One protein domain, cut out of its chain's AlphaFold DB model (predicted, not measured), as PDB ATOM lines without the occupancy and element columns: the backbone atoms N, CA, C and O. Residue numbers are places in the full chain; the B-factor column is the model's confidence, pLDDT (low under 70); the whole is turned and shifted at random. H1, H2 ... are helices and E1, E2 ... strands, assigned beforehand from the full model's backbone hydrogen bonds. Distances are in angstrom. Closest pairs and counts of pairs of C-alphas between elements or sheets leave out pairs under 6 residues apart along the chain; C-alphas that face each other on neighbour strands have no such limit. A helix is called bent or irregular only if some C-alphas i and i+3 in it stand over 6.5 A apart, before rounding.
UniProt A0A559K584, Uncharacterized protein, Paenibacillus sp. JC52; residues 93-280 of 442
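This is residues 93 to 280 of the 442 residues of an uncharacterized protein of Paenibacillus sp. JC52 (UniProt A0A559K584). Two lobes make a flat model: in the larger, a twisted three-stranded sheet, E3 E4 E5, curls round the long helix H2, with H1 packed on H2; in the smaller, looser one, the short helices H4, H5 and H6 lie round the small strand pair E6 and E7. The short hairpin E1 and E2, with H3, sits between the lobes. The printed part has 188 residues, with six named helices and seven named strands in the order E1 E2 H1 E3 E4 E5 H2 H3 E6 H4 E7 H5 H6; the class is mixed, and its three sheets are antiparallel. It is only just compact, close to loose, with a radius of gyration of the C-alphas of 19.1 A and spans of 55 by 55 by 23 A.

E1, residues 99 to 101, begins at C-alpha 99 (100.593, 193.446, 8.486), and E2 is residues 107 to 109. H1 is residues 111 to 121, 15.5 A long. E3, residues 127 to 137, spans 30.0 A, E4, residues 142 to 153, 34.8 A, and E5, residues 158 to 169, 35.5 A. H2, residues 181 to 202, spans 32.4 A and ends at C-alpha 202 (110.694, 178.939, 13.522). H3 is residues 207 to 210, E6 215 to 217, H4 228 to 237, E7 250 to 252, H5 255 to 264 and H6 271 to 278, which ends at C-alpha 278 (83.059, 199.928, 22.439). H5 is only just irregular: C-alphas 256 and 259 are 6.9 A apart.

E3 E4 E5 is a meander, each strand the antiparallel neighbour of the one before, with N 130 and O 148 at 2.9 A and N 145 and O 166 at 2.9 A. H2 is on this sheet, two layers with the helix on one face; its closest C-alphas to E5 are Ser 195 and Gly 166, 3.7 A. H1 touches H2, closest C-alphas Val 111 and Ser 193, 6.0 A, the same way at a steep tilt of 37 degrees, only just past shallow; H2 touches H1 with its residues 193 to 200 alone. H1 only grazes the sheet. Residues 198 to 201 of H2 alone touch H3, closest C-alphas Ala 201 and Ser 207, 4.5 A. In the hairpin E1 and E2, N 108 and O 100 are 2.8 A apart; in E6 and E7, N 252 and O 215, 2.8 A. The closest C-alphas of E1 and E7, Gly 100 and Pro 251, are 6.5 A apart, and those of E6 and H4, Ile 217 and Tyr 230, 6.1 A. H6 is close to but not clearly touching H5, closest C-alphas Gln 271 and Asp 255, 5.8 A, and H4, closest C-alphas Leu 277 and Arg 232, 7.8 A. Every O i to N i+4 pair is within hydrogen-bond range in H1 and H4, against 17 of 18 in H2, 4 of 6 in H5 and 3 of 4 in H6; H3 is too short for one.

The C-alphas farthest apart, Gln 157 and Gly 280, are 56.8 A apart. The printed part has no cut; the links E5 to H2 and H4 to E7 are long. Mean pLDDT of the printed part is 93.9, with residues 240 to 245 under 70.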
ATOM      1  N   PRO A  93     108.369 193.013  16.699       97.56
ATOM      2  CA  PRO A  93     107.220 193.342  15.856       97.56
ATOM      3  C   PRO A  93     107.620 194.023  14.539       97.56
ATOM      4  O   PRO A  93     108.690 194.637  14.433       97.56
ATOM      5  N   PHE A  94     106.763 193.932  13.524       97.81
ATOM      6  CA  PHE A  94     106.921 194.683  12.276       97.81
ATOM      7  C   PHE A  94     106.249 196.059  12.369       97.81
ATOM      8  O   PHE A  94     105.392 196.253  13.220       97.81
ATOM      9  N   PRO A  95     106.579 197.028  11.496       96.94
ATOM     10  CA  PRO A  95     105.750 198.223  11.334       96.94
ATOM     11  C   PRO A  95     104.308 197.841  10.973       96.94
ATOM     12  O   PRO A  95     104.096 196.864  10.256       96.94
ATOM     13  N   TYR A  96     103.309 198.626  11.394       96.12
ATOM     14  CA  TYR A  96     101.894 198.288  11.155       96.12
ATOM     15  C   TYR A  96     101.560 198.045   9.674       96.12
ATOM     16  O   TYR A  96     100.855 197.095   9.347       96.12
ATOM     17  N   ALA A  97     102.155 198.824   8.765       94.25
ATOM     18  CA  ALA A  97     101.979 198.680   7.317       94.25
ATOM     19  C   ALA A  97     102.473 197.337   6.737       94.25
ATOM     20  O   ALA A  97     102.178 197.019   5.584       94.25
ATOM     21  N   ALA A  98     103.241 196.555   7.500       95.81
ATOM     22  CA  ALA A  98     103.688 195.229   7.092       95.81
ATOM     23  C   ALA A  98     102.629 194.142   7.297       95.81
ATOM     24  O   ALA A  98     102.697 193.099   6.638       95.81
ATOM     25  N   TYR A  99     101.672 194.376   8.197       96.56
ATOM     26  CA  TYR A  99     100.593 193.446   8.486       96.56
ATOM     27  C   TYR A  99      99.433 193.664   7.512       96.56
ATOM     28  O   TYR A  99      98.943 194.777   7.321       96.56
ATOM     29  N   GLY A 100      98.973 192.578   6.903       95.06
ATOM     30  CA  GLY A 100      97.808 192.550   6.029       95.06
ATOM     31  C   GLY A 100      96.818 191.468   6.442       95.06
ATOM     32  O   GLY A 100      97.108 190.631   7.291       95.06
ATOM     33  N   ALA A 101      95.649 191.466   5.801       95.94
ATOM     34  CA  ALA A 101      94.631 190.430   5.949       95.94
ATOM     35  C   ALA A 101      94.407 189.695   4.618       95.94
ATOM     36  O   ALA A 101      94.246 190.329   3.566       95.94
ATOM     37  N   ASN A 102      94.405 188.362   4.639       94.62
ATOM     38  CA  ASN A 102      94.022 187.562   3.471       94.62
ATOM     39  C   ASN A 102      92.485 187.490   3.338       94.62
ATOM     40  O   ASN A 102      91.758 187.977   4.201       94.62
ATOM     41  N   TYR A 103      91.971 186.889   2.260       92.44
ATOM     42  CA  TYR A 103      90.519 186.772   2.026       92.44
ATOM     43  C   TYR A 103      89.798 185.923   3.093       92.44
ATOM     44  O   TYR A 103      88.600 186.092   3.316       92.44
ATOM     45  N   GLU A 104      90.528 185.051   3.790       92.56
ATOM     46  CA  GLU A 104      90.031 184.256   4.919       92.56
ATOM     47  C   GLU A 104      89.986 185.068   6.221       92.56
ATOM     48  O   GLU A 104      89.455 184.593   7.224       92.56
ATOM     49  N   GLY A 105      90.485 186.308   6.197       94.19
ATOM     50  CA  GLY A 105      90.675 187.209   7.333       94.19
ATOM     51  C   GLY A 105      91.631 186.661   8.377       94.19
ATOM     52  O   GLY A 105      91.374 186.790   9.565       94.19
ATOM     53  N   GLN A 106      92.710 186.037   7.926       96.06
ATOM     54  CA  GLN A 106      93.884 185.759   8.737       96.06
ATOM     55  C   GLN A 106      94.920 186.854   8.495       96.06
ATOM     56  O   GLN A 106      95.075 187.342   7.366       96.06
ATOM     57  N   ALA A 107      95.633 187.227   9.554       97.25
ATOM     58  CA  ALA A 107      96.751 188.146   9.448       97.25
ATOM     59  C   ALA A 107      97.893 187.497   8.655       97.25
ATOM     60  O   ALA A 107      98.131 186.292   8.739       97.25
ATOM     61  N   TYR A 108      98.624 188.298   7.888       97.00
ATOM     62  CA  TYR A 108      99.852 187.869   7.234       97.00
ATOM     63  C   TYR A 108     100.860 189.014   7.156       97.00
ATOM     64  O   TYR A 108     100.496 190.186   7.211       97.00
ATOM     65  N   VAL A 109     102.128 188.656   6.972       97.31
ATOM     66  CA  VAL A 109     103.203 189.583   6.598       97.31
ATOM     67  C   VAL A 109     103.712 189.180   5.217       97.31
ATOM     68  O   VAL A 109     103.802 187.987   4.895       97.31
ATOM     69  N   SER A 110     103.980 190.165   4.357       96.12
ATOM     70  CA  SER A 110     104.478 189.896   3.005       96.12
ATOM     71  C   SER A 110     105.872 189.258   3.052       96.12
ATOM     72  O   SER A 110     106.651 189.476   3.979       96.12
ATOM     73  N   VAL A 111     106.211 188.466   2.031       97.88
ATOM     74  CA  VAL A 111     107.525 187.806   1.967       97.88
ATOM     75  C   VAL A 111     108.679 188.814   1.933       97.88
ATOM     76  O   VAL A 111     109.732 188.542   2.498       97.88
ATOM     77  N   GLN A 112     108.465 189.996   1.343       97.94
ATOM     78  CA  GLN A 112     109.477 191.049   1.286       97.94
ATOM     79  C   GLN A 112     109.864 191.528   2.688       97.94
ATOM     80  O   GLN A 112     111.046 191.575   2.997       97.94
ATOM     81  N   TRP A 113     108.888 191.769   3.570       98.12
ATOM     82  CA  TRP A 113     109.162 192.166   4.955       98.12
ATOM     83  C   TRP A 113     109.940 191.095   5.731       98.12
ATOM     84  O   TRP A 113     110.830 191.423   6.511       98.12
ATOM     85  N   VAL A 114     109.652 189.812   5.489       98.50
ATOM     86  CA  VAL A 114     110.415 188.699   6.083       98.50
ATOM     87  C   VAL A 114     111.866 188.702   5.596       98.50
ATOM     88  O   VAL A 114     112.781 188.577   6.408       98.50
ATOM     89  N   VAL A 115     112.084 188.880   4.291       98.50
ATOM     90  CA  VAL A 115     113.424 188.982   3.689       98.50
ATOM     91  C   VAL A 115     114.185 190.188   4.235       98.50
ATOM     92  O   VAL A 115     115.348 190.053   4.609       98.50
ATOM     93  N   ASP A 116     113.532 191.344   4.335       98.31
ATOM     94  CA  ASP A 116     114.140 192.569   4.850       98.31
ATOM     95  C   ASP A 116     114.556 192.402   6.312       98.31
ATOM     96  O   ASP A 116     115.682 192.748   6.661       98.31
ATOM     97  N   ARG A 117     113.716 191.775   7.150       98.19
ATOM     98  CA  ARG A 117     114.070 191.478   8.546       98.19
ATOM     99  C   ARG A 117     115.245 190.507   8.656       98.19
ATOM    100  O   ARG A 117     116.121 190.707   9.494       98.19
ATOM    101  N   LEU A 118     115.281 189.460   7.830       98.31
ATOM    102  CA  LEU A 118     116.422 188.540   7.789       98.31
ATOM    103  C   LEU A 118     117.700 189.280   7.370       98.31
ATOM    104  O   LEU A 118     118.734 189.123   8.009       98.31
ATOM    105  N   ASN A 119     117.630 190.137   6.354       98.25
ATOM    106  CA  ASN A 119     118.772 190.937   5.914       98.25
ATOM    107  C   ASN A 119     119.238 191.943   6.974       98.25
ATOM    108  O   ASN A 119     120.440 192.105   7.148       98.25
ATOM    109  N   GLU A 120     118.309 192.591   7.677       96.88
ATOM    110  CA  GLU A 120     118.592 193.557   8.744       96.88
ATOM    111  C   GLU A 120     119.298 192.897   9.934       96.88
ATOM    112  O   GLU A 120     120.299 193.415  10.422       96.88
ATOM    113  N   VAL A 121     118.789 191.751  10.391       96.38
ATOM    114  CA  VAL A 121     119.231 191.118  11.643       96.38
ATOM    115  C   VAL A 121     120.388 190.142  11.433       96.38
ATOM    116  O   VAL A 121     121.303 190.075  12.250       96.38
ATOM    117  N   ILE A 122     120.352 189.364  10.350       96.50
ATOM    118  CA  ILE A 122     121.323 188.294  10.074       96.50
ATOM    119  C   ILE A 122     122.403 188.764   9.098       96.50
ATOM    120  O   ILE A 122     123.555 188.337   9.183       96.50
ATOM    121  N   GLY A 123     122.053 189.669   8.185       97.12
ATOM    122  CA  GLY A 123     122.897 190.073   7.067       97.12
ATOM    123  C   GLY A 123     122.647 189.211   5.822       97.12
ATOM    124  O   GLY A 123     122.435 188.001   5.932       97.12
ATOM    125  N   PRO A 124     122.715 189.790   4.610       97.56
ATOM    126  CA  PRO A 124     122.265 189.146   3.371       97.56
ATOM    127  C   PRO A 124     123.080 187.920   2.932       97.56
ATOM    128  O   PRO A 124     122.645 187.185   2.053       97.56
ATOM    129  N   LEU A 125     124.267 187.701   3.511       97.31
ATOM    130  CA  LEU A 125     125.143 186.562   3.195       97.31
ATOM    131  C   LEU A 125     125.094 185.446   4.249       97.31
ATOM    132  O   LEU A 125     125.655 184.374   4.039       97.31
ATOM    133  N   ASN A 126     124.423 185.688   5.376       97.81
ATOM    134  CA  ASN A 126     124.411 184.796   6.536       97.81
ATOM    135  C   ASN A 126     123.109 183.989   6.642       97.81
ATOM    136  O   ASN A 126     122.864 183.319   7.645       97.81
ATOM    137  N   TRP A 127     122.268 184.028   5.612       98.44
ATOM    138  CA  TRP A 127     121.112 183.154   5.492       98.44
ATOM    139  C   TRP A 127     120.915 182.725   4.039       98.44
ATOM    140  O   TRP A 127     121.329 183.412   3.106       98.44
ATOM    141  N   ARG A 128     120.290 181.565   3.837       98.12
ATOM    142  CA  ARG A 128     119.860 181.108   2.511       98.12
ATOM    143  C   ARG A 128     118.594 180.277   2.603       98.12
ATOM    144  O   ARG A 128     118.376 179.582   3.592       98.12
ATOM    145  N   HIS A 129     117.784 180.335   1.555       98.44
ATOM    146  CA  HIS A 129     116.578 179.532   1.422       98.44
ATOM    147  C   HIS A 129     116.678 178.644   0.181       98.44
ATOM    148  O   HIS A 129     116.871 179.138  -0.928       98.44
ATOM    149  N   GLU A 130     116.558 177.337   0.380       97.94
ATOM    150  CA  GLU A 130     116.663 176.307  -0.655       97.94
ATOM    151  C   GLU A 130     115.386 175.459  -0.665       97.94
ATOM    152  O   GLU A 130     114.764 175.271   0.374       97.94
ATOM    153  N   PHE A 131     115.000 174.907  -1.813       95.25
ATOM    154  CA  PHE A 131     113.859 173.995  -1.936       95.25
ATOM    155  C   PHE A 131     114.272 172.751  -2.729       95.25
ATOM    156  O   PHE A 131     115.106 172.844  -3.630       95.25
ATOM    157  N   PHE A 132     113.738 171.585  -2.364       89.06
ATOM    158  CA  PHE A 132     114.263 170.290  -2.841       89.06
ATOM    159  C   PHE A 132     113.198 169.271  -3.243       89.06
ATOM    160  O   PHE A 132     113.522 168.349  -3.987       89.06
ATOM    161  N   ASP A 133     111.944 169.433  -2.826       90.94
ATOM    162  CA  ASP A 133     110.843 168.574  -3.269       90.94
ATOM    163  C   ASP A 133     109.701 169.470  -3.732       90.94
ATOM    164  O   ASP A 133     109.188 170.250  -2.937       90.94
ATOM    165  N   VAL A 134     109.372 169.427  -5.023       95.69
ATOM    166  CA  VAL A 134     108.272 170.199  -5.614       95.69
ATOM    167  C   VAL A 134     107.288 169.202  -6.202       95.69
ATOM    168  O   VAL A 134     107.578 168.540  -7.202       95.69
ATOM    169  N   THR A 135     106.120 169.124  -5.581       96.38
ATOM    170  CA  THR A 135     105.016 168.269  -5.998       96.38
ATOM    171  C   THR A 135     103.921 169.150  -6.574       96.38
ATOM    172  O   THR A 135     103.354 170.000  -5.895       96.38
ATOM    173  N   GLU A 136     103.631 168.957  -7.858       95.44
ATOM    174  CA  GLU A 136     102.484 169.580  -8.516       95.44
ATOM    175  C   GLU A 136     101.363 168.550  -8.596       95.44
ATOM    176  O   GLU A 136     101.510 167.523  -9.264       95.44
ATOM    177  N   ASN A 137     100.257 168.823  -7.912       93.56
ATOM    178  CA  ASN A 137      99.054 168.013  -7.970       93.56
ATOM    179  C   ASN A 137      98.069 168.677  -8.940       93.56
ATOM    180  O   ASN A 137      97.510 169.737  -8.661       93.56
ATOM    181  N   MET A 138      97.895 168.063 -10.110       91.69
ATOM    182  CA  MET A 138      97.009 168.574 -11.158       91.69
ATOM    183  C   MET A 138      95.542 168.184 -10.948       91.69
ATOM    184  O   MET A 138      94.694 168.741 -11.636       91.69
ATOM    185  N   ASP A 139      95.245 167.272 -10.019       91.62
ATOM    186  CA  ASP A 139      93.869 166.900  -9.677       91.62
ATOM    187  C   ASP A 139      93.257 167.945  -8.727       91.62
ATOM    188  O   ASP A 139      92.120 168.369  -8.918       91.62
ATOM    189  N   ASP A 140      94.054 168.433  -7.769       90.00
ATOM    190  CA  ASP A 140      93.653 169.469  -6.801       90.00
ATOM    191  C   ASP A 140      94.102 170.886  -7.200       90.00
ATOM    192  O   ASP A 140      93.913 171.846  -6.448       90.00
ATOM    193  N   PHE A 141      94.741 171.015  -8.367       94.88
ATOM    194  CA  PHE A 141      95.388 172.236  -8.846       94.88
ATOM    195  C   PHE A 141      96.220 172.921  -7.761       94.88
ATOM    196  O   PHE A 141      96.064 174.108  -7.486       94.88
ATOM    197  N   SER A 142      97.108 172.169  -7.118       95.88
ATOM    198  CA  SER A 142      97.933 172.660  -6.020       95.88
ATOM    199  C   SER A 142      99.414 172.398  -6.258       95.88
ATOM    200  O   SER A 142      99.827 171.500  -6.998       95.88
ATOM    201  N   VAL A 143     100.235 173.241  -5.643       97.12
ATOM    202  CA  VAL A 143     101.680 173.069  -5.567       97.12
ATOM    203  C   VAL A 143     102.060 172.965  -4.105       97.12
ATOM    204  O   VAL A 143     101.790 173.869  -3.314       97.12
ATOM    205  N   GLU A 144     102.739 171.878  -3.774       97.25
ATOM    206  CA  GLU A 144     103.359 171.651  -2.479       97.25
ATOM    207  C   GLU A 144     104.868 171.611  -2.675       97.25
ATOM    208  O   GLU A 144     105.369 170.956  -3.592       97.25
ATOM    209  N   LEU A 145     105.612 172.321  -1.831       97.00
ATOM    210  CA  LEU A 145     107.061 172.218  -1.846       97.00
ATOM    211  C   LEU A 145     107.702 172.274  -0.473       97.00
ATOM    212  O   LEU A 145     107.261 173.004   0.414       97.00
ATOM    213  N   LEU A 146     108.786 171.521  -0.330       97.75
ATOM    214  CA  LEU A 146     109.579 171.465   0.884       97.75
ATOM    215  C   LEU A 146     110.747 172.449   0.786       97.75
ATOM    216  O   LEU A 146     111.652 172.278  -0.039       97.75
ATOM    217  N   GLY A 147     110.700 173.491   1.619       97.94
ATOM    218  CA  GLY A 147     111.738 174.515   1.736       97.94
ATOM    219  C   GLY A 147     112.602 174.316   2.981       97.94
ATOM    220  O   GLY A 147     112.134 173.808   4.001       97.94
ATOM    221  N   ARG A 148     113.868 174.732   2.907       98.25
ATOM    222  CA  ARG A 148     114.828 174.808   4.014       98.25
ATOM    223  C   ARG A 148     115.381 176.217   4.100       98.25
ATOM    224  O   ARG A 148     115.987 176.704   3.150       98.25
ATOM    225  N   LEU A 149     115.223 176.837   5.262       98.56
ATOM    226  CA  LEU A 149     115.927 178.058   5.626       98.56
ATOM    227  C   LEU A 149     117.125 177.693   6.500       98.56
ATOM    228  O   LEU A 149     116.961 177.061   7.545       98.56
ATOM    229  N   SER A 150     118.303 178.125   6.071       98.38
ATOM    230  CA  SER A 150     119.562 177.971   6.792       98.38
ATOM    231  C   SER A 150     120.049 179.344   7.251       98.38
ATOM    232  O   SER A 150     120.144 180.258   6.433       98.38
ATOM    233  N   ILE A 151     120.381 179.486   8.534       97.81
ATOM    234  CA  ILE A 151     120.974 180.695   9.132       97.81
ATOM    235  C   ILE A 151     122.348 180.343   9.711       97.81
ATOM    236  O   ILE A 151     122.490 179.329  10.393       97.81
ATOM    237  N   TRP A 152     123.362 181.162   9.439       96.88
ATOM    238  CA  TRP A 152     124.707 180.992   9.983       96.88
ATOM    239  C   TRP A 152     124.767 181.454  11.446       96.88
ATOM    240  O   TRP A 152     124.481 182.609  11.754       96.88
ATOM    241  N   ASP A 153     125.142 180.551  12.354       93.56
ATOM    242  CA  ASP A 153     125.423 180.856  13.760       93.56
ATOM    243  C   ASP A 153     126.920 181.155  13.904       93.56
ATOM    244  O   ASP A 153     127.744 180.238  13.916       93.56
ATOM    245  N   GLU A 154     127.282 182.436  14.012       90.06
ATOM    246  CA  GLU A 154     128.678 182.862  14.176       90.06
ATOM    247  C   GLU A 154     129.294 182.329  15.480       90.06
ATOM    248  O   GLU A 154     130.471 181.970  15.507       90.06
ATOM    249  N   GLY A 155     128.501 182.197  16.547       89.88
ATOM    250  CA  GLY A 155     128.984 181.686  17.830       89.88
ATOM    251  C   GLY A 155     129.386 180.214  17.761       89.88
ATOM    252  O   GLY A 155     130.358 179.807  18.395       89.88
ATOM    253  N   LYS A 156     128.665 179.417  16.965       91.12
ATOM    254  CA  LYS A 156     128.945 177.982  16.776       91.12
ATOM    255  C   LYS A 156     129.727 177.657  15.507       91.12
ATOM    256  O   LYS A 156     130.117 176.506  15.339       91.12
ATOM    257  N   GLN A 157     129.938 178.635  14.626       95.00
ATOM    258  CA  GLN A 157     130.533 178.444  13.299       95.00
ATOM    259  C   GLN A 157     129.816 177.337  12.504       95.00
ATOM    260  O   GLN A 157     130.441 176.456  11.912       95.00
ATOM    261  N   SER A 158     128.479 177.342  12.535       96.19
ATOM    262  CA  SER A 158     127.659 176.284  11.934       96.19
ATOM    263  C   SER A 158     126.351 176.820  11.358       96.19
ATOM    264  O   SER A 158     125.796 177.788  11.872       96.19
ATOM    265  N   TRP A 159     125.822 176.157  10.326       97.00
ATOM    266  CA  TRP A 159     124.485 176.443   9.798       97.00
ATOM    267  C   TRP A 159     123.406 175.810  10.684       97.00
ATOM    268  O   TRP A 159     123.477 174.626  11.013       97.00
ATOM    269  N   MET A 160     122.395 176.596  11.046       96.81
ATOM    270  CA  MET A 160     121.168 176.128  11.683       96.81
ATOM    271  C   MET A 160     120.057 176.053  10.645       96.81
ATOM    272  O   MET A 160     119.751 177.054  10.001       96.81
ATOM    273  N   ASP A 161     119.417 174.891  10.543       97.69
ATOM    274  CA  ASP A 161     118.405 174.628   9.524       97.69
ATOM    275  C   ASP A 161     117.002 174.496  10.128       97.69
ATOM    276  O   ASP A 161     116.789 173.906  11.200       97.69
ATOM    277  N   ARG A 162     116.015 175.009   9.391       97.69
ATOM    278  CA  ARG A 162     114.587 174.741   9.591       97.69
ATOM    279  C   ARG A 162     113.962 174.377   8.259       97.69
ATOM    280  O   ARG A 162     114.245 175.012   7.249       97.69
ATOM    281  N   VAL A 163     113.133 173.342   8.278       97.69
ATOM    282  CA  VAL A 163     112.489 172.779   7.092       97.69
ATOM    283  C   VAL A 163     110.983 172.850   7.281       97.69
ATOM    284  O   VAL A 163     110.489 172.493   8.351       97.69
ATOM    285  N   ASN A 164     110.257 173.322   6.271       97.94
ATOM    286  CA  ASN A 164     108.801 173.378   6.311       97.94
ATOM    287  C   ASN A 164     108.182 173.332   4.908       97.94
ATOM    288  O   ASN A 164     108.801 173.736   3.920       97.94
ATOM    289  N   TRP A 165     106.945 172.848   4.839       97.56
ATOM    290  CA  TRP A 165     106.166 172.781   3.610       97.56
ATOM    291  C   TRP A 165     105.498 174.123   3.315       97.56
ATOM    292  O   TRP A 165     104.773 174.672   4.149       97.56
ATOM    293  N   GLY A 166     105.717 174.624   2.106       97.19
ATOM    294  CA  GLY A 166     104.931 175.689   1.505       97.19
ATOM    295  C   GLY A 166     103.887 175.109   0.567       97.19
ATOM    296  O   GLY A 166     104.181 174.181  -0.188       97.19
ATOM    297  N   ASN A 167     102.676 175.649   0.610       96.69
ATOM    298  CA  ASN A 167     101.581 175.187  -0.232       96.69
ATOM    299  C   ASN A 167     100.832 176.357  -0.869       96.69
ATOM    300  O   ASN A 167     100.730 177.447  -0.309       96.69
ATOM    301  N   SER A 168     100.319 176.132  -2.074       96.62
ATOM    302  CA  SER A 168      99.462 177.084  -2.769       96.62
ATOM    303  C   SER A 168      98.510 176.346  -3.703       96.62
ATOM    304  O   SER A 168      98.866 175.319  -4.276       96.62
ATOM    305  N   THR A 169      97.301 176.880  -3.858       95.56
ATOM    306  CA  THR A 169      96.321 176.425  -4.849       95.56
ATOM    307  C   THR A 169      96.352 177.374  -6.042       95.56
ATOM    308  O   THR A 169      96.402 178.596  -5.881       95.56
ATOM    309  N   MET A 170      96.356 176.820  -7.250       94.81
ATOM    310  CA  MET A 170      96.354 177.568  -8.499       94.81
ATOM    311  C   MET A 170      95.017 178.295  -8.639       94.81
ATOM    312  O   MET A 170      93.950 177.718  -8.434       94.81
ATOM    313  N   THR A 171      95.069 179.573  -9.004       90.31
ATOM    314  CA  THR A 171      93.857 180.324  -9.343       90.31
ATOM    315  C   THR A 171      93.587 180.136 -10.826       90.31
ATOM    316  O   THR A 171      94.389 180.575 -11.640       90.31
ATOM    317  N   ILE A 172      92.480 179.481 -11.170       89.50
ATOM    318  CA  ILE A 172      92.071 179.249 -12.559       89.50
ATOM    319  C   ILE A 172      90.985 180.259 -12.932       89.50
ATOM    320  O   ILE A 172      90.144 180.616 -12.096       89.50
ATOM    321  N   LEU A 173      90.993 180.744 -14.177       86.50
ATOM    322  CA  LEU A 173      89.956 181.655 -14.648       86.50
ATOM    323  C   LEU A 173      88.582 180.983 -14.601       86.50
ATOM    324  O   LEU A 173      88.412 179.794 -14.867       86.50
ATOM    325  N   ARG A 174      87.558 181.777 -14.275       81.81
ATOM    326  CA  ARG A 174      86.171 181.308 -14.273       81.81
ATOM    327  C   ARG A 174      85.843 180.790 -15.680       81.81
ATOM    328  O   ARG A 174      85.866 181.581 -16.617       81.81
ATOM    329  N   ASN A 175      85.511 179.500 -15.781       90.31
ATOM    330  CA  ASN A 175      85.220 178.713 -16.998       90.31
ATOM    331  C   ASN A 175      86.398 177.936 -17.613       90.31
ATOM    332  O   ASN A 175      86.179 177.211 -18.583       90.31
ATOM    333  N   GLU A 176      87.608 178.025 -17.068       88.94
ATOM    334  CA  GLU A 176      88.714 177.157 -17.482       88.94
ATOM    335  C   GLU A 176      88.753 175.878 -16.637       88.94
ATOM    336  O   GLU A 176      88.427 175.876 -15.450       88.94
ATOM    337  N   THR A 177      89.129 174.766 -17.270       89.12
ATOM    338  CA  THR A 177      89.233 173.446 -16.625       89.12
ATOM    339  C   THR A 177      90.672 173.015 -16.383       89.12
ATOM    340  O   THR A 177      90.895 172.008 -15.719       89.12
ATOM    341  N   VAL A 178      91.650 173.742 -16.929       91.50
ATOM    342  CA  VAL A 178      93.074 173.420 -16.822       91.50
ATOM    343  C   VAL A 178      93.843 174.717 -16.563       91.50
ATOM    344  O   VAL A 178      93.642 175.672 -17.310       91.50
ATOM    345  N   PRO A 179      94.725 174.766 -15.551       92.88
ATOM    346  CA  PRO A 179      95.526 175.947 -15.254       92.88
ATOM    347  C   PRO A 179      96.521 176.224 -16.383       92.88
ATOM    348  O   PRO A 179      97.168 175.309 -16.910       92.88
ATOM    349  N   MET A 180      96.702 177.498 -16.718       94.31
ATOM    350  CA  MET A 180      97.723 177.914 -17.670       94.31
ATOM    351  C   MET A 180      99.128 177.716 -17.088       94.31
ATOM    352  O   MET A 180      99.347 177.622 -15.877       94.31
ATOM    353  N   ALA A 181     100.136 177.716 -17.965       93.75
ATOM    354  CA  ALA A 181     101.535 177.675 -17.541       93.75
ATOM    355  C   ALA A 181     101.894 178.835 -16.588       93.75
ATOM    356  O   ALA A 181     102.702 178.652 -15.676       93.75
ATOM    357  N   GLN A 182     101.270 180.005 -16.776       95.00
ATOM    358  CA  GLN A 182     101.448 181.164 -15.906       95.00
ATOM    359  C   GLN A 182     100.879 180.912 -14.501       95.00
ATOM    360  O   GLN A 182     101.595 181.124 -13.525       95.00
ATOM    361  N   ASP A 183      99.664 180.363 -14.398       93.81
ATOM    362  CA  ASP A 183      99.020 180.052 -13.112       93.81
ATOM    363  C   ASP A 183      99.850 179.050 -12.305       93.81
ATOM    364  O   ASP A 183     100.068 179.220 -11.103       93.81
ATOM    365  N   ARG A 184     100.405 178.037 -12.984       95.06
ATOM    366  CA  ARG A 184     101.332 177.070 -12.378       95.06
ATOM    367  C   ARG A 184     102.596 177.742 -11.850       95.06
ATOM    368  O   ARG A 184     103.050 177.425 -10.751       95.06
ATOM    369  N   MET A 185     103.186 178.660 -12.617       96.25
ATOM    370  CA  MET A 185     104.384 179.389 -12.187       96.25
ATOM    371  C   MET A 185     104.107 180.302 -10.995       96.25
ATOM    372  O   MET A 185     104.921 180.357 -10.073       96.25
ATOM    373  N   ASP A 186     102.977 180.998 -10.982       96.31
ATOM    374  CA  ASP A 186     102.627 181.888  -9.878       96.31
ATOM    375  C   ASP A 186     102.267 181.101  -8.614       96.31
ATOM    376  O   ASP A 186     102.712 181.462  -7.523       96.31
ATOM    377  N   CYS A 187     101.610 179.950  -8.762       96.31
ATOM    378  CA  CYS A 187     101.369 179.015  -7.668       96.31
ATOM    379  C   CYS A 187     102.680 178.469  -7.069       96.31
ATOM    380  O   CYS A 187     102.856 178.473  -5.850       96.31
ATOM    381  N   LYS A 188     103.669 178.114  -7.904       97.19
ATOM    382  CA  LYS A 188     105.018 177.746  -7.428       97.19
ATOM    383  C   LYS A 188     105.679 178.868  -6.634       97.19
ATOM    384  O   LYS A 188     106.195 178.622  -5.549       97.19
ATOM    385  N   LYS A 189     105.659 180.106  -7.139       97.06
ATOM    386  CA  LYS A 189     106.231 181.263  -6.423       97.06
ATOM    387  C   LYS A 189     105.536 181.501  -5.081       97.06
ATOM    388  O   LYS A 189     106.204 181.820  -4.095       97.06
ATOM    389  N   ALA A 190     104.213 181.339  -5.038       96.88
ATOM    390  CA  ALA A 190     103.428 181.466  -3.819       96.88
ATOM    391  C   ALA A 190     103.805 180.384  -2.796       96.88
ATOM    392  O   ALA A 190     104.098 180.724  -1.651       96.88
ATOM    393  N   ALA A 191     103.915 179.122  -3.217       97.69
ATOM    394  CA  ALA A 191     104.378 178.034  -2.359       97.69
ATOM    395  C   ALA A 191     105.826 178.259  -1.865       97.69
ATOM    396  O   ALA A 191     106.125 178.008  -0.699       97.69
ATOM    397  N   VAL A 192     106.721 178.823  -2.694       98.12
ATOM    398  CA  VAL A 192     108.108 179.127  -2.273       98.12
ATOM    399  C   VAL A 192     108.090 180.197  -1.190       98.12
ATOM    400  O   VAL A 192     108.719 180.041  -0.144       98.12
ATOM    401  N   SER A 193     107.318 181.258  -1.413       98.06
ATOM    402  CA  SER A 193     107.150 182.344  -0.447       98.06
ATOM    403  C   SER A 193     106.550 181.842   0.866       98.06
ATOM    404  O   SER A 193     106.976 182.255   1.941       98.06
ATOM    405  N   ASP A 194     105.574 180.940   0.793       97.75
ATOM    406  CA  ASP A 194     104.940 180.341   1.962       97.75
ATOM    407  C   ASP A 194     105.909 179.468   2.773       97.75
ATOM    408  O   ASP A 194     106.028 179.656   3.985       97.75
ATOM    409  N   SER A 195     106.692 178.607   2.109       98.19
ATOM    410  CA  SER A 195     107.725 177.793   2.771       98.19
ATOM    411  C   SER A 195     108.766 178.656   3.493       98.19
ATOM    412  O   SER A 195     109.092 178.377   4.649       98.19
ATOM    413  N   LEU A 196     109.213 179.758   2.871       98.50
ATOM    414  CA  LEU A 196     110.159 180.693   3.477       98.50
ATOM    415  C   LEU A 196     109.569 181.337   4.731       98.50
ATOM    416  O   LEU A 196     110.199 181.294   5.785       98.50
ATOM    417  N   LYS A 197     108.357 181.905   4.642       98.00
ATOM    418  CA  LYS A 197     107.693 182.545   5.791       98.00
ATOM    419  C   LYS A 197     107.535 181.561   6.952       98.00
ATOM    420  O   LYS A 197     107.883 181.886   8.084       98.00
ATOM    421  N   LYS A 198     107.069 180.344   6.661       97.62
ATOM    422  CA  LYS A 198     106.902 179.280   7.655       97.62
ATOM    423  C   LYS A 198     108.230 178.877   8.291       97.62
ATOM    424  O   LYS A 198     108.280 178.708   9.504       97.62
ATOM    425  N   CYS A 199     109.307 178.732   7.518       98.19
ATOM    426  CA  CYS A 199     110.633 178.434   8.066       98.19
ATOM    427  C   CYS A 199     111.185 179.594   8.907       98.19
ATOM    428  O   CYS A 199     111.745 179.360   9.975       98.19
ATOM    429  N   ALA A 200     111.006 180.839   8.460       98.19
ATOM    430  CA  ALA A 200     111.464 182.034   9.167       98.19
ATOM    431  C   ALA A 200     110.765 182.202  10.528       98.19
ATOM    432  O   ALA A 200     111.413 182.561  11.513       98.19
ATOM    433  N   ALA A 201     109.485 181.831  10.620       98.00
ATOM    434  CA  ALA A 201     108.730 181.828  11.871       98.00
ATOM    435  C   ALA A 201     109.341 180.927  12.954       98.00
ATOM    436  O   ALA A 201     109.322 181.290  14.131       98.00
ATOM    437  N   TRP A 202     109.963 179.800  12.579       97.12
ATOM    438  CA  TRP A 202     110.694 178.939  13.522       97.12
ATOM    439  C   TRP A 202     111.943 179.600  14.113       97.12
ATOM    440  O   TRP A 202     112.404 179.184  15.175       97.12
ATOM    441  N   PHE A 203     112.489 180.614  13.440       96.75
ATOM    442  CA  PHE A 203     113.576 181.450  13.951       96.75
ATOM    443  C   PHE A 203     113.073 182.706  14.683       96.75
ATOM    444  O   PHE A 203     113.879 183.488  15.175       96.75
ATOM    445  N   GLY A 204     111.754 182.897  14.785       97.12
ATOM    446  CA  GLY A 204     111.123 184.034  15.458       97.12
ATOM    447  C   GLY A 204     110.571 185.101  14.511       97.12
ATOM    448  O   GLY A 204     109.726 185.886  14.930       97.12
ATOM    449  N   VAL A 205     110.960 185.103  13.233       98.25
ATOM    450  CA  VAL A 205     110.545 186.143  12.278       98.25
ATOM    451  C   VAL A 205     109.056 186.024  11.969       98.25
ATOM    452  O   VAL A 205     108.615 185.022  11.413       98.25
ATOM    453  N   ALA A 206     108.284 187.058  12.315       97.50
ATOM    454  CA  ALA A 206     106.820 187.079  12.194       97.50
ATOM    455  C   ALA A 206     106.132 185.915  12.936       97.50
ATOM    456  O   ALA A 206     105.068 185.446  12.528       97.50
ATOM    457  N   SER A 207     106.750 185.398  14.008       97.19
ATOM    458  CA  SER A 207     106.216 184.232  14.726       97.19
ATOM    459  C   SER A 207     104.859 184.505  15.384       97.19
ATOM    460  O   SER A 207     104.071 183.586  15.575       97.19
ATOM    461  N   ASP A 208     104.577 185.763  15.702       96.56
ATOM    462  CA  ASP A 208     103.316 186.278  16.232       96.56
ATOM    463  C   ASP A 208     102.129 186.067  15.288       96.56
ATOM    464  O   ASP A 208     101.064 185.633  15.725       96.56
ATOM    465  N   VAL A 209     102.333 186.284  13.987       96.88
ATOM    466  CA  VAL A 209     101.334 186.006  12.946       96.88
ATOM    467  C   VAL A 209     100.976 184.520  12.945       96.88
ATOM    468  O   VAL A 209      99.804 184.157  12.993       96.88
ATOM    469  N   PHE A 210     101.987 183.647  12.945       94.00
ATOM    470  CA  PHE A 210     101.788 182.193  12.907       94.00
ATOM    471  C   PHE A 210     101.204 181.623  14.203       94.00
ATOM    472  O   PHE A 210     100.540 180.591  14.172       94.00
ATOM    473  N   LYS A 211     101.430 182.293  15.335       95.81
ATOM    474  CA  LYS A 211     100.804 181.965  16.624       95.81
ATOM    475  C   LYS A 211      99.354 182.448  16.724       95.81
ATOM    476  O   LYS A 211      98.693 182.117  17.703       95.81
ATOM    477  N   GLY A 212      98.869 183.221  15.750       96.12
ATOM    478  CA  GLY A 212      97.531 183.809  15.789       96.12
ATOM    479  C   GLY A 212      97.396 184.914  16.837       96.12
ATOM    480  O   GLY A 212      96.317 185.098  17.383       96.12
ATOM    481  N   CYS A 213      98.478 185.632  17.152       97.06
ATOM    482  CA  CYS A 213      98.447 186.734  18.120       97.06
ATOM    483  C   CYS A 213      97.894 188.044  17.538       97.06
ATOM    484  O   CYS A 213      97.757 189.017  18.275       97.06
ATOM    485  N   ILE A 214      97.648 188.091  16.226       97.81
ATOM    486  CA  ILE A 214      97.156 189.271  15.516       97.81
ATOM    487  C   ILE A 214      95.764 188.958  14.999       97.81
ATOM    488  O   ILE A 214      95.596 188.158  14.075       97.81
ATOM    489  N   ASP A 215      94.779 189.613  15.600       97.69
ATOM    490  CA  ASP A 215      93.388 189.485  15.203       97.69
ATOM    491  C   ASP A 215      93.117 190.288  13.930       97.69
ATOM    492  O   ASP A 215      93.811 191.250  13.608       97.69
ATOM    493  N   VAL A 216      92.084 189.904  13.182       97.31
ATOM    494  CA  VAL A 216      91.665 190.631  11.980       97.31
ATOM    495  C   VAL A 216      90.173 190.907  12.036       97.31
ATOM    496  O   VAL A 216      89.341 189.997  12.039       97.31
ATOM    497  N   ILE A 217      89.815 192.188  11.987       96.81
ATOM    498  CA  ILE A 217      88.422 192.612  11.871       96.81
ATOM    499  C   ILE A 217      88.039 192.625  10.393       96.81
ATOM    500  O   ILE A 217      88.477 193.489   9.635       96.81
ATOM    501  N   LYS A 218      87.212 191.663   9.975       95.75
ATOM    502  CA  LYS A 218      86.697 191.568   8.598       95.75
ATOM    503  C   LYS A 218      85.672 192.671   8.294       95.75
ATOM    504  O   LYS A 218      84.874 192.995   9.178       95.75
ATOM    505  N   PRO A 219      85.599 193.166   7.042       93.75
ATOM    506  CA  PRO A 219      84.593 194.150   6.624       93.75
ATOM    507  C   PRO A 219      83.168 193.590   6.621       93.75
ATOM    508  O   PRO A 219      82.210 194.322   6.871       93.75
ATOM    509  N   LYS A 220      83.019 192.290   6.354       93.06
ATOM    510  CA  LYS A 220      81.740 191.577   6.363       93.06
ATOM    511  C   LYS A 220      81.766 190.458   7.394       93.06
ATOM    512  O   LYS A 220      82.794 189.807   7.585       93.06
ATOM    513  N   LYS A 221      80.628 190.235   8.040       89.88
ATOM    514  CA  LYS A 221      80.390 189.084   8.914       89.88
ATOM    515  C   LYS A 221      80.103 187.823   8.087       89.88
ATOM    516  O   LYS A 221      79.941 187.890   6.869       89.88
ATOM    517  N   ALA A 222      80.014 186.675   8.762       86.31
ATOM    518  CA  ALA A 222      79.684 185.391   8.135       86.31
ATOM    519  C   ALA A 222      78.302 185.384   7.450       86.31
ATOM    520  O   ALA A 222      78.113 184.681   6.465       86.31
ATOM    521  N   ASP A 223      77.365 186.207   7.929       90.88
ATOM    522  CA  ASP A 223      76.032 186.412   7.340       90.88
ATOM    523  C   ASP A 223      76.028 187.386   6.139       90.88
ATOM    524  O   ASP A 223      74.978 187.681   5.573       90.88
ATOM    525  N   GLY A 224      77.195 187.914   5.749       91.31
ATOM    526  CA  GLY A 224      77.349 188.881   4.661       91.31
ATOM    527  C   GLY A 224      77.040 190.334   5.040       91.31
ATOM    528  O   GLY A 224      77.268 191.224   4.215       91.31
ATOM    529  N   THR A 225      76.574 190.601   6.264       91.56
ATOM    530  CA  THR A 225      76.279 191.960   6.735       91.56
ATOM    531  C   THR A 225      77.557 192.745   7.025       91.56
ATOM    532  O   THR A 225      78.603 192.184   7.371       91.56
ATOM    533  N   THR A 226      77.486 194.070   6.879       92.38
ATOM    534  CA  THR A 226      78.609 194.966   7.175       92.38
ATOM    535  C   THR A 226      78.985 194.887   8.651       92.38
ATOM    536  O   THR A 226      78.142 194.989   9.547       92.38
ATOM    537  N   ASN A 227      80.276 194.739   8.920       93.81
ATOM    538  CA  ASN A 227      80.795 194.754  10.270       93.81
ATOM    539  C   ASN A 227      80.885 196.200  10.784       93.81
ATOM    540  O   ASN A 227      81.774 196.954  10.399       93.81
ATOM    541  N   ILE A 228      79.977 196.579  11.688       93.75
ATOM    542  CA  ILE A 228      79.929 197.925  12.292       93.75
ATOM    543  C   ILE A 228      81.277 198.305  12.925       93.75
ATOM    544  O   ILE A 228      81.672 199.467  12.880       93.75
ATOM    545  N   ILE A 229      81.991 197.329  13.490       93.69
ATOM    546  CA  ILE A 229      83.302 197.521  14.122       93.69
ATOM    547  C   ILE A 229      84.320 197.983  13.081       93.69
ATOM    548  O   ILE A 229      85.009 198.975  13.292       93.69
ATOM    549  N   TYR A 230      84.353 197.304  11.931       94.19
ATOM    550  CA  TYR A 230      85.205 197.673  10.807       94.19
ATOM    551  C   TYR A 230      84.913 199.108  10.359       94.19
ATOM    552  O   TYR A 230      85.820 199.929  10.302       94.19
ATOM    553  N   SER A 231      83.640 199.457  10.133       92.06
ATOM    554  CA  SER A 231      83.259 200.814   9.715       92.06
ATOM    555  C   SER A 231      83.653 201.888  10.736       92.06
ATOM    556  O   SER A 231      84.068 202.978  10.350       92.06
ATOM    557  N   ARG A 232      83.556 201.590  12.040       93.38
ATOM    558  CA  ARG A 232      84.008 202.502  13.104       93.38
ATOM    559  C   ARG A 232      85.523 202.684  13.095       93.38
ATOM    560  O   ARG A 232      85.970 203.817  13.227       93.38
ATOM    561  N   LEU A 233      86.289 201.609  12.910       92.75
ATOM    562  CA  LEU A 233      87.749 201.674  12.795       92.75
ATOM    563  C   LEU A 233      88.176 202.493  11.570       92.75
ATOM    564  O   LEU A 233      89.010 203.382  11.701       92.75
ATOM    565  N   ILE A 234      87.549 202.267  10.410       91.12
ATOM    566  CA  ILE A 234      87.777 203.072   9.199       91.12
ATOM    567  C   ILE A 234      87.541 204.563   9.477       91.12
ATOM    568  O   ILE A 234      88.385 205.390   9.139       91.12
ATOM    569  N   GLY A 235      86.429 204.903  10.138       91.19
ATOM    570  CA  GLY A 235      86.103 206.288  10.478       91.19
ATOM    571  C   GLY A 235      87.043 206.920  11.512       91.19
ATOM    572  O   GLY A 235      87.374 208.093  11.383       91.19
ATOM    573  N   ALA A 236      87.478 206.162  12.523       91.75
ATOM    574  CA  ALA A 236      88.336 206.662  13.599       91.75
ATOM    575  C   ALA A 236      89.781 206.912  13.143       91.75
ATOM    576  O   ALA A 236      90.381 207.906  13.535       91.75
ATOM    577  N   TYR A 237      90.316 206.029  12.298       90.12
ATOM    578  CA  TYR A 237      91.710 206.075  11.845       90.12
ATOM    579  C   TYR A 237      91.882 206.719  10.466       90.12
ATOM    580  O   TYR A 237      92.989 206.776   9.939       90.12
ATOM    581  N   GLY A 238      90.795 207.210   9.860       86.19
ATOM    582  CA  GLY A 238      90.847 207.922   8.583       86.19
ATOM    583  C   GLY A 238      91.347 207.063   7.421       86.19
ATOM    584  O   GLY A 238      91.919 207.594   6.470       86.19
ATOM    585  N   PHE A 239      91.150 205.742   7.475       80.69
ATOM    586  CA  PHE A 239      91.526 204.869   6.369       80.69
ATOM    587  C   PHE A 239      90.709 205.245   5.132       80.69
ATOM    588  O   PHE A 239      89.481 205.142   5.115       80.69
ATOM    589  N   VAL A 240      91.387 205.685   4.073       68.31
ATOM    590  CA  VAL A 240      90.725 205.971   2.801       68.31
ATOM    591  C   VAL A 240      90.381 204.630   2.151       68.31
ATOM    592  O   VAL A 240      91.227 203.983   1.538       68.31
ATOM    593  N   ASP A 241      89.119 204.222   2.281       55.94
ATOM    594  CA  ASP A 241      88.556 202.940   1.813       55.94
ATOM    595  C   ASP A 241      88.649 202.740   0.280       55.94
ATOM    596  O   ASP A 241      88.238 201.718  -0.267       55.94
ATOM    597  N   GLN A 242      89.196 203.715  -0.454       45.66
ATOM    598  CA  GLN A 242      89.138 203.766  -1.911       45.66
ATOM    599  C   GLN A 242      90.125 202.806  -2.610       45.66
ATOM    600  O   GLN A 242      89.856 202.446  -3.754       45.66
ATOM    601  N   TYR A 243      91.221 202.349  -1.968       45.34
ATOM    602  CA  TYR A 243      92.303 201.629  -2.686       45.34
ATOM    603  C   TYR A 243      93.088 200.521  -1.931       45.34
ATOM    604  O   TYR A 243      94.241 200.246  -2.252       45.34
ATOM    605  N   GLY A 244      92.471 199.768  -1.015       62.72
ATOM    606  CA  GLY A 244      92.755 198.320  -0.973       62.72
ATOM    607  C   GLY A 244      93.796 197.730  -0.005       62.72
ATOM    608  O   GLY A 244      93.931 196.506  -0.025       62.72
ATOM    609  N   SER A 245      94.460 198.483   0.882       69.94
ATOM    610  CA  SER A 245      95.372 197.868   1.879       69.94
ATOM    611  C   SER A 245      94.640 196.989   2.907       69.94
ATOM    612  O   SER A 245      95.136 195.929   3.284       69.94
ATOM    613  N   HIS A 246      93.425 197.384   3.304       86.81
ATOM    614  CA  HIS A 246      92.609 196.684   4.308       86.81
ATOM    615  C   HIS A 246      91.345 196.041   3.730       86.81
ATOM    616  O   HIS A 246      90.434 195.686   4.473       86.81
ATOM    617  N   ARG A 247      91.294 195.823   2.405       89.88
ATOM    618  CA  ARG A 247      90.108 195.287   1.704       89.88
ATOM    619  C   ARG A 247      89.547 194.012   2.338       89.88
ATOM    620  O   ARG A 247      88.339 193.797   2.298       89.88
ATOM    621  N   ASN A 248      90.411 193.157   2.877       93.38
ATOM    622  CA  ASN A 248      89.998 191.884   3.464       93.38
ATOM    623  C   ASN A 248      89.920 191.916   5.002       93.38
ATOM    624  O   ASN A 248      89.459 190.952   5.608       93.38
ATOM    625  N   GLY A 249      90.340 193.013   5.636       95.19
ATOM    626  CA  GLY A 249      90.294 193.184   7.081       95.19
ATOM    627  C   GLY A 249      91.357 194.136   7.627       95.19
ATOM    628  O   GLY A 249      92.351 194.438   6.963       95.19
ATOM    629  N   ILE A 250      91.125 194.592   8.858       95.94
ATOM    630  CA  ILE A 250      92.025 195.460   9.629       95.94
ATOM    631  C   ILE A 250      92.729 194.596  10.685       95.94
ATOM    632  O   ILE A 250      92.029 194.040  11.539       95.94
ATOM    633  N   PRO A 251      94.066 194.448  10.632       97.31
ATOM    634  CA  PRO A 251      94.831 193.786  11.685       97.31
ATOM    635  C   PRO A 251      94.750 194.558  13.008       97.31
ATOM    636  O   PRO A 251      94.882 195.777  13.016       97.31
ATOM    637  N   ILE A 252      94.571 193.851  14.119       97.88
ATOM    638  CA  ILE A 252      94.580 194.395  15.478       97.88
ATOM    639  C   ILE A 252      95.762 193.778  16.215       97.88
ATOM    640  O   ILE A 252      95.900 192.556  16.296       97.88
ATOM    641  N   LEU A 253      96.644 194.637  16.712       98.06
ATOM    642  CA  LEU A 253      97.867 194.248  17.395       98.06
ATOM    643  C   LEU A 253      97.613 193.987  18.886       98.06
ATOM    644  O   LEU A 253      96.767 194.649  19.496       98.06
ATOM    645  N   PRO A 254      98.384 193.090  19.519       98.19
ATOM    646  CA  PRO A 254      98.320 192.910  20.962       98.19
ATOM    647  C   PRO A 254      98.863 194.145  21.697       98.19
ATOM    648  O   PRO A 254      99.862 194.741  21.290       98.19
ATOM    649  N   ASP A 255      98.264 194.491  22.840       98.25
ATOM    650  CA  ASP A 255      98.673 195.659  23.645       98.25
ATOM    651  C   ASP A 255     100.122 195.565  24.151       98.25
ATOM    652  O   ASP A 255     100.776 196.580  24.394       98.25
ATOM    653  N   SER A 256     100.676 194.351  24.240       97.56
ATOM    654  CA  SER A 256     102.087 194.129  24.579       97.56
ATOM    655  C   SER A 256     103.060 194.794  23.597       97.56
ATOM    656  O   SER A 256     104.220 195.006  23.947       97.56
ATOM    657  N   TYR A 257     102.613 195.156  22.390       97.94
ATOM    658  CA  TYR A 257     103.439 195.829  21.385       97.94
ATOM    659  C   TYR A 257     103.502 197.345  21.565       97.94
ATOM    660  O   TYR A 257     104.400 197.972  21.004       97.94
ATOM    661  N   GLN A 258     102.612 197.947  22.357       97.94
ATOM    662  CA  GLN A 258     102.510 199.407  22.473       97.94
ATOM    663  C   GLN A 258     103.812 200.065  22.927       97.94
ATOM    664  O   GLN A 258     104.207 201.087  22.369       97.94
ATOM    665  N   VAL A 259     104.505 199.472  23.907       97.81
ATOM    666  CA  VAL A 259     105.784 200.002  24.411       97.81
ATOM    667  C   VAL A 259     106.817 200.046  23.285       97.81
ATOM    668  O   VAL A 259     107.397 201.095  23.022       97.81
ATOM    669  N   TYR A 260     106.966 198.938  22.556       97.06
ATOM    670  CA  TYR A 260     107.904 198.837  21.439       97.06
ATOM    671  C   TYR A 260     107.550 199.796  20.291       97.06
ATOM    672  O   TYR A 260     108.422 200.468  19.743       97.06
ATOM    673  N   TYR A 261     106.267 199.908  19.940       97.88
ATOM    674  CA  TYR A 261     105.799 200.826  18.897       97.88
ATOM    675  C   TYR A 261     106.050 202.284  19.268       97.88
ATOM    676  O   TYR A 261     106.554 203.050  18.446       97.88
ATOM    677  N   LYS A 262     105.785 202.654  20.524       97.56
ATOM    678  CA  LYS A 262     106.066 203.990  21.051       97.56
ATOM    679  C   LYS A 262     107.560 204.312  21.006       97.56
ATOM    680  O   LYS A 262     107.922 205.403  20.580       97.56
ATOM    681  N   GLU A 263     108.422 203.372  21.394       97.25
ATOM    682  CA  GLU A 263     109.883 203.529  21.310       97.25
ATOM    683  C   GLU A 263     110.376 203.707  19.868       97.25
ATOM    684  O   GLU A 263     111.313 204.466  19.621       97.25
ATOM    685  N   LYS A 264     109.740 203.036  18.901       97.00
ATOM    686  CA  LYS A 264     110.063 203.154  17.472       97.00
ATOM    687  C   LYS A 264     109.405 204.346  16.773       97.00
ATOM    688  O   LYS A 264     109.750 204.619  15.625       97.00
ATOM    689  N   GLY A 265     108.477 205.041  17.432       96.88
ATOM    690  CA  GLY A 265     107.653 206.072  16.798       96.88
ATOM    691  C   GLY A 265     106.754 205.508  15.694       96.88
ATOM    692  O   GLY A 265     106.519 206.175  14.690       96.88
ATOM    693  N   TRP A 266     106.315 204.255  15.835       96.88
ATOM    694  CA  TRP A 266     105.394 203.610  14.908       96.88
ATOM    695  C   TRP A 266     103.958 203.738  15.397       96.88
ATOM    696  O   TRP A 266     103.670 203.611  16.586       96.88
ATOM    697  N   GLU A 267     103.052 203.925  14.449       95.44
ATOM    698  CA  GLU A 267     101.615 203.878  14.687       95.44
ATOM    699  C   GLU A 267     101.101 202.446  14.512       95.44
ATOM    700  O   GLU A 267     101.676 201.651  13.763       95.44
ATOM    701  N   GLY A 268     100.017 202.109  15.208       95.31
ATOM    702  CA  GLY A 268      99.355 200.813  15.131       95.31
ATOM    703  C   GLY A 268      97.968 200.876  15.760       95.31
ATOM    704  O   GLY A 268      97.670 201.816  16.493       95.31
ATOM    705  N   ILE A 269      97.130 199.887  15.451       96.88
ATOM    706  CA  ILE A 269      95.821 199.710  16.087       96.88
ATOM    707  C   ILE A 269      95.932 198.544  17.051       96.88
ATOM    708  O   ILE A 269      96.226 197.426  16.626       96.88
ATOM    709  N   PHE A 270      95.692 198.802  18.329       97.94
ATOM    710  CA  PHE A 270      95.850 197.825  19.395       97.94
ATOM    711  C   PHE A 270      94.503 197.359  19.951       97.94
ATOM    712  O   PHE A 270      93.451 197.974  19.735       97.94
ATOM    713  N   GLN A 271      94.528 196.259  20.698       97.81
ATOM    714  CA  GLN A 271      93.341 195.693  21.332       97.81
ATOM    715  C   GLN A 271      92.659 196.690  22.288       97.81
ATOM    716  O   GLN A 271      91.427 196.751  22.343       97.81
ATOM    717  N   SER A 272      93.427 197.516  23.001       96.88
ATOM    718  CA  SER A 272      92.892 198.570  23.866       96.88
ATOM    719  C   SER A 272      92.099 199.620  23.094       96.88
ATOM    720  O   SER A 272      91.071 200.088  23.585       96.88
ATOM    721  N   ASP A 273      92.528 199.965  21.879       95.50
ATOM    722  CA  ASP A 273      91.843 200.959  21.048       95.50
ATOM    723  C   ASP A 273      90.498 200.424  20.567       95.50
ATOM    724  O   ASP A 273      89.481 201.125  20.578       95.50
ATOM    725  N   LEU A 274      90.484 199.143  20.196       95.44
ATOM    726  CA  LEU A 274      89.266 198.430  19.852       95.44
ATOM    727  C   LEU A 274      88.286 198.441  21.034       95.44
ATOM    728  O   LEU A 274      87.120 198.790  20.855       95.44
ATOM    729  N   ASN A 275      88.757 198.137  22.246       95.75
ATOM    730  CA  ASN A 275      87.939 198.166  23.462       95.75
ATOM    731  C   ASN A 275      87.403 199.578  23.770       95.75
ATOM    732  O   ASN A 275      86.217 199.733  24.071       95.75
ATOM    733  N   ALA A 276      88.232 200.616  23.625       93.12
ATOM    734  CA  ALA A 276      87.838 202.008  23.845       93.12
ATOM    735  C   ALA A 276      86.702 202.453  22.904       93.12
ATOM    736  O   ALA A 276      85.776 203.148  23.329       93.12
ATOM    737  N   LEU A 277      86.708 201.984  21.649       91.00
ATOM    738  CA  LEU A 277      85.626 202.236  20.689       91.00
ATOM    739  C   LEU A 277      84.282 201.605  21.097       91.00
ATOM    740  O   LEU A 277      83.228 202.080  20.654       91.00
ATOM    741  N   PHE A 278      84.284 200.553  21.923       88.12
ATOM    742  CA  PHE A 278      83.059 199.928  22.439       88.12
ATOM    743  C   PHE A 278      82.561 200.545  23.732       88.12
ATOM    744  O   PHE A 278      81.348 200.654  23.912       88.12
ATOM    745  N   SER A 279      83.464 200.966  24.613       90.19
ATOM    746  CA  SER A 279      83.092 201.501  25.923       90.19
ATOM    747  C   SER A 279      82.352 202.840  25.853       90.19
ATOM    748  O   SER A 279      81.905 203.330  26.882       90.19
ATOM    749  N   GLY A 280      82.202 203.453  24.671       73.44
ATOM    750  CA  GLY A 280      81.379 204.653  24.476       73.44
ATOM    751  C   GLY A 280      81.933 205.920  25.137       73.44
ATOM    752  O   GLY A 280      81.411 207.008  24.902       73.44
TER     753      GLY A 280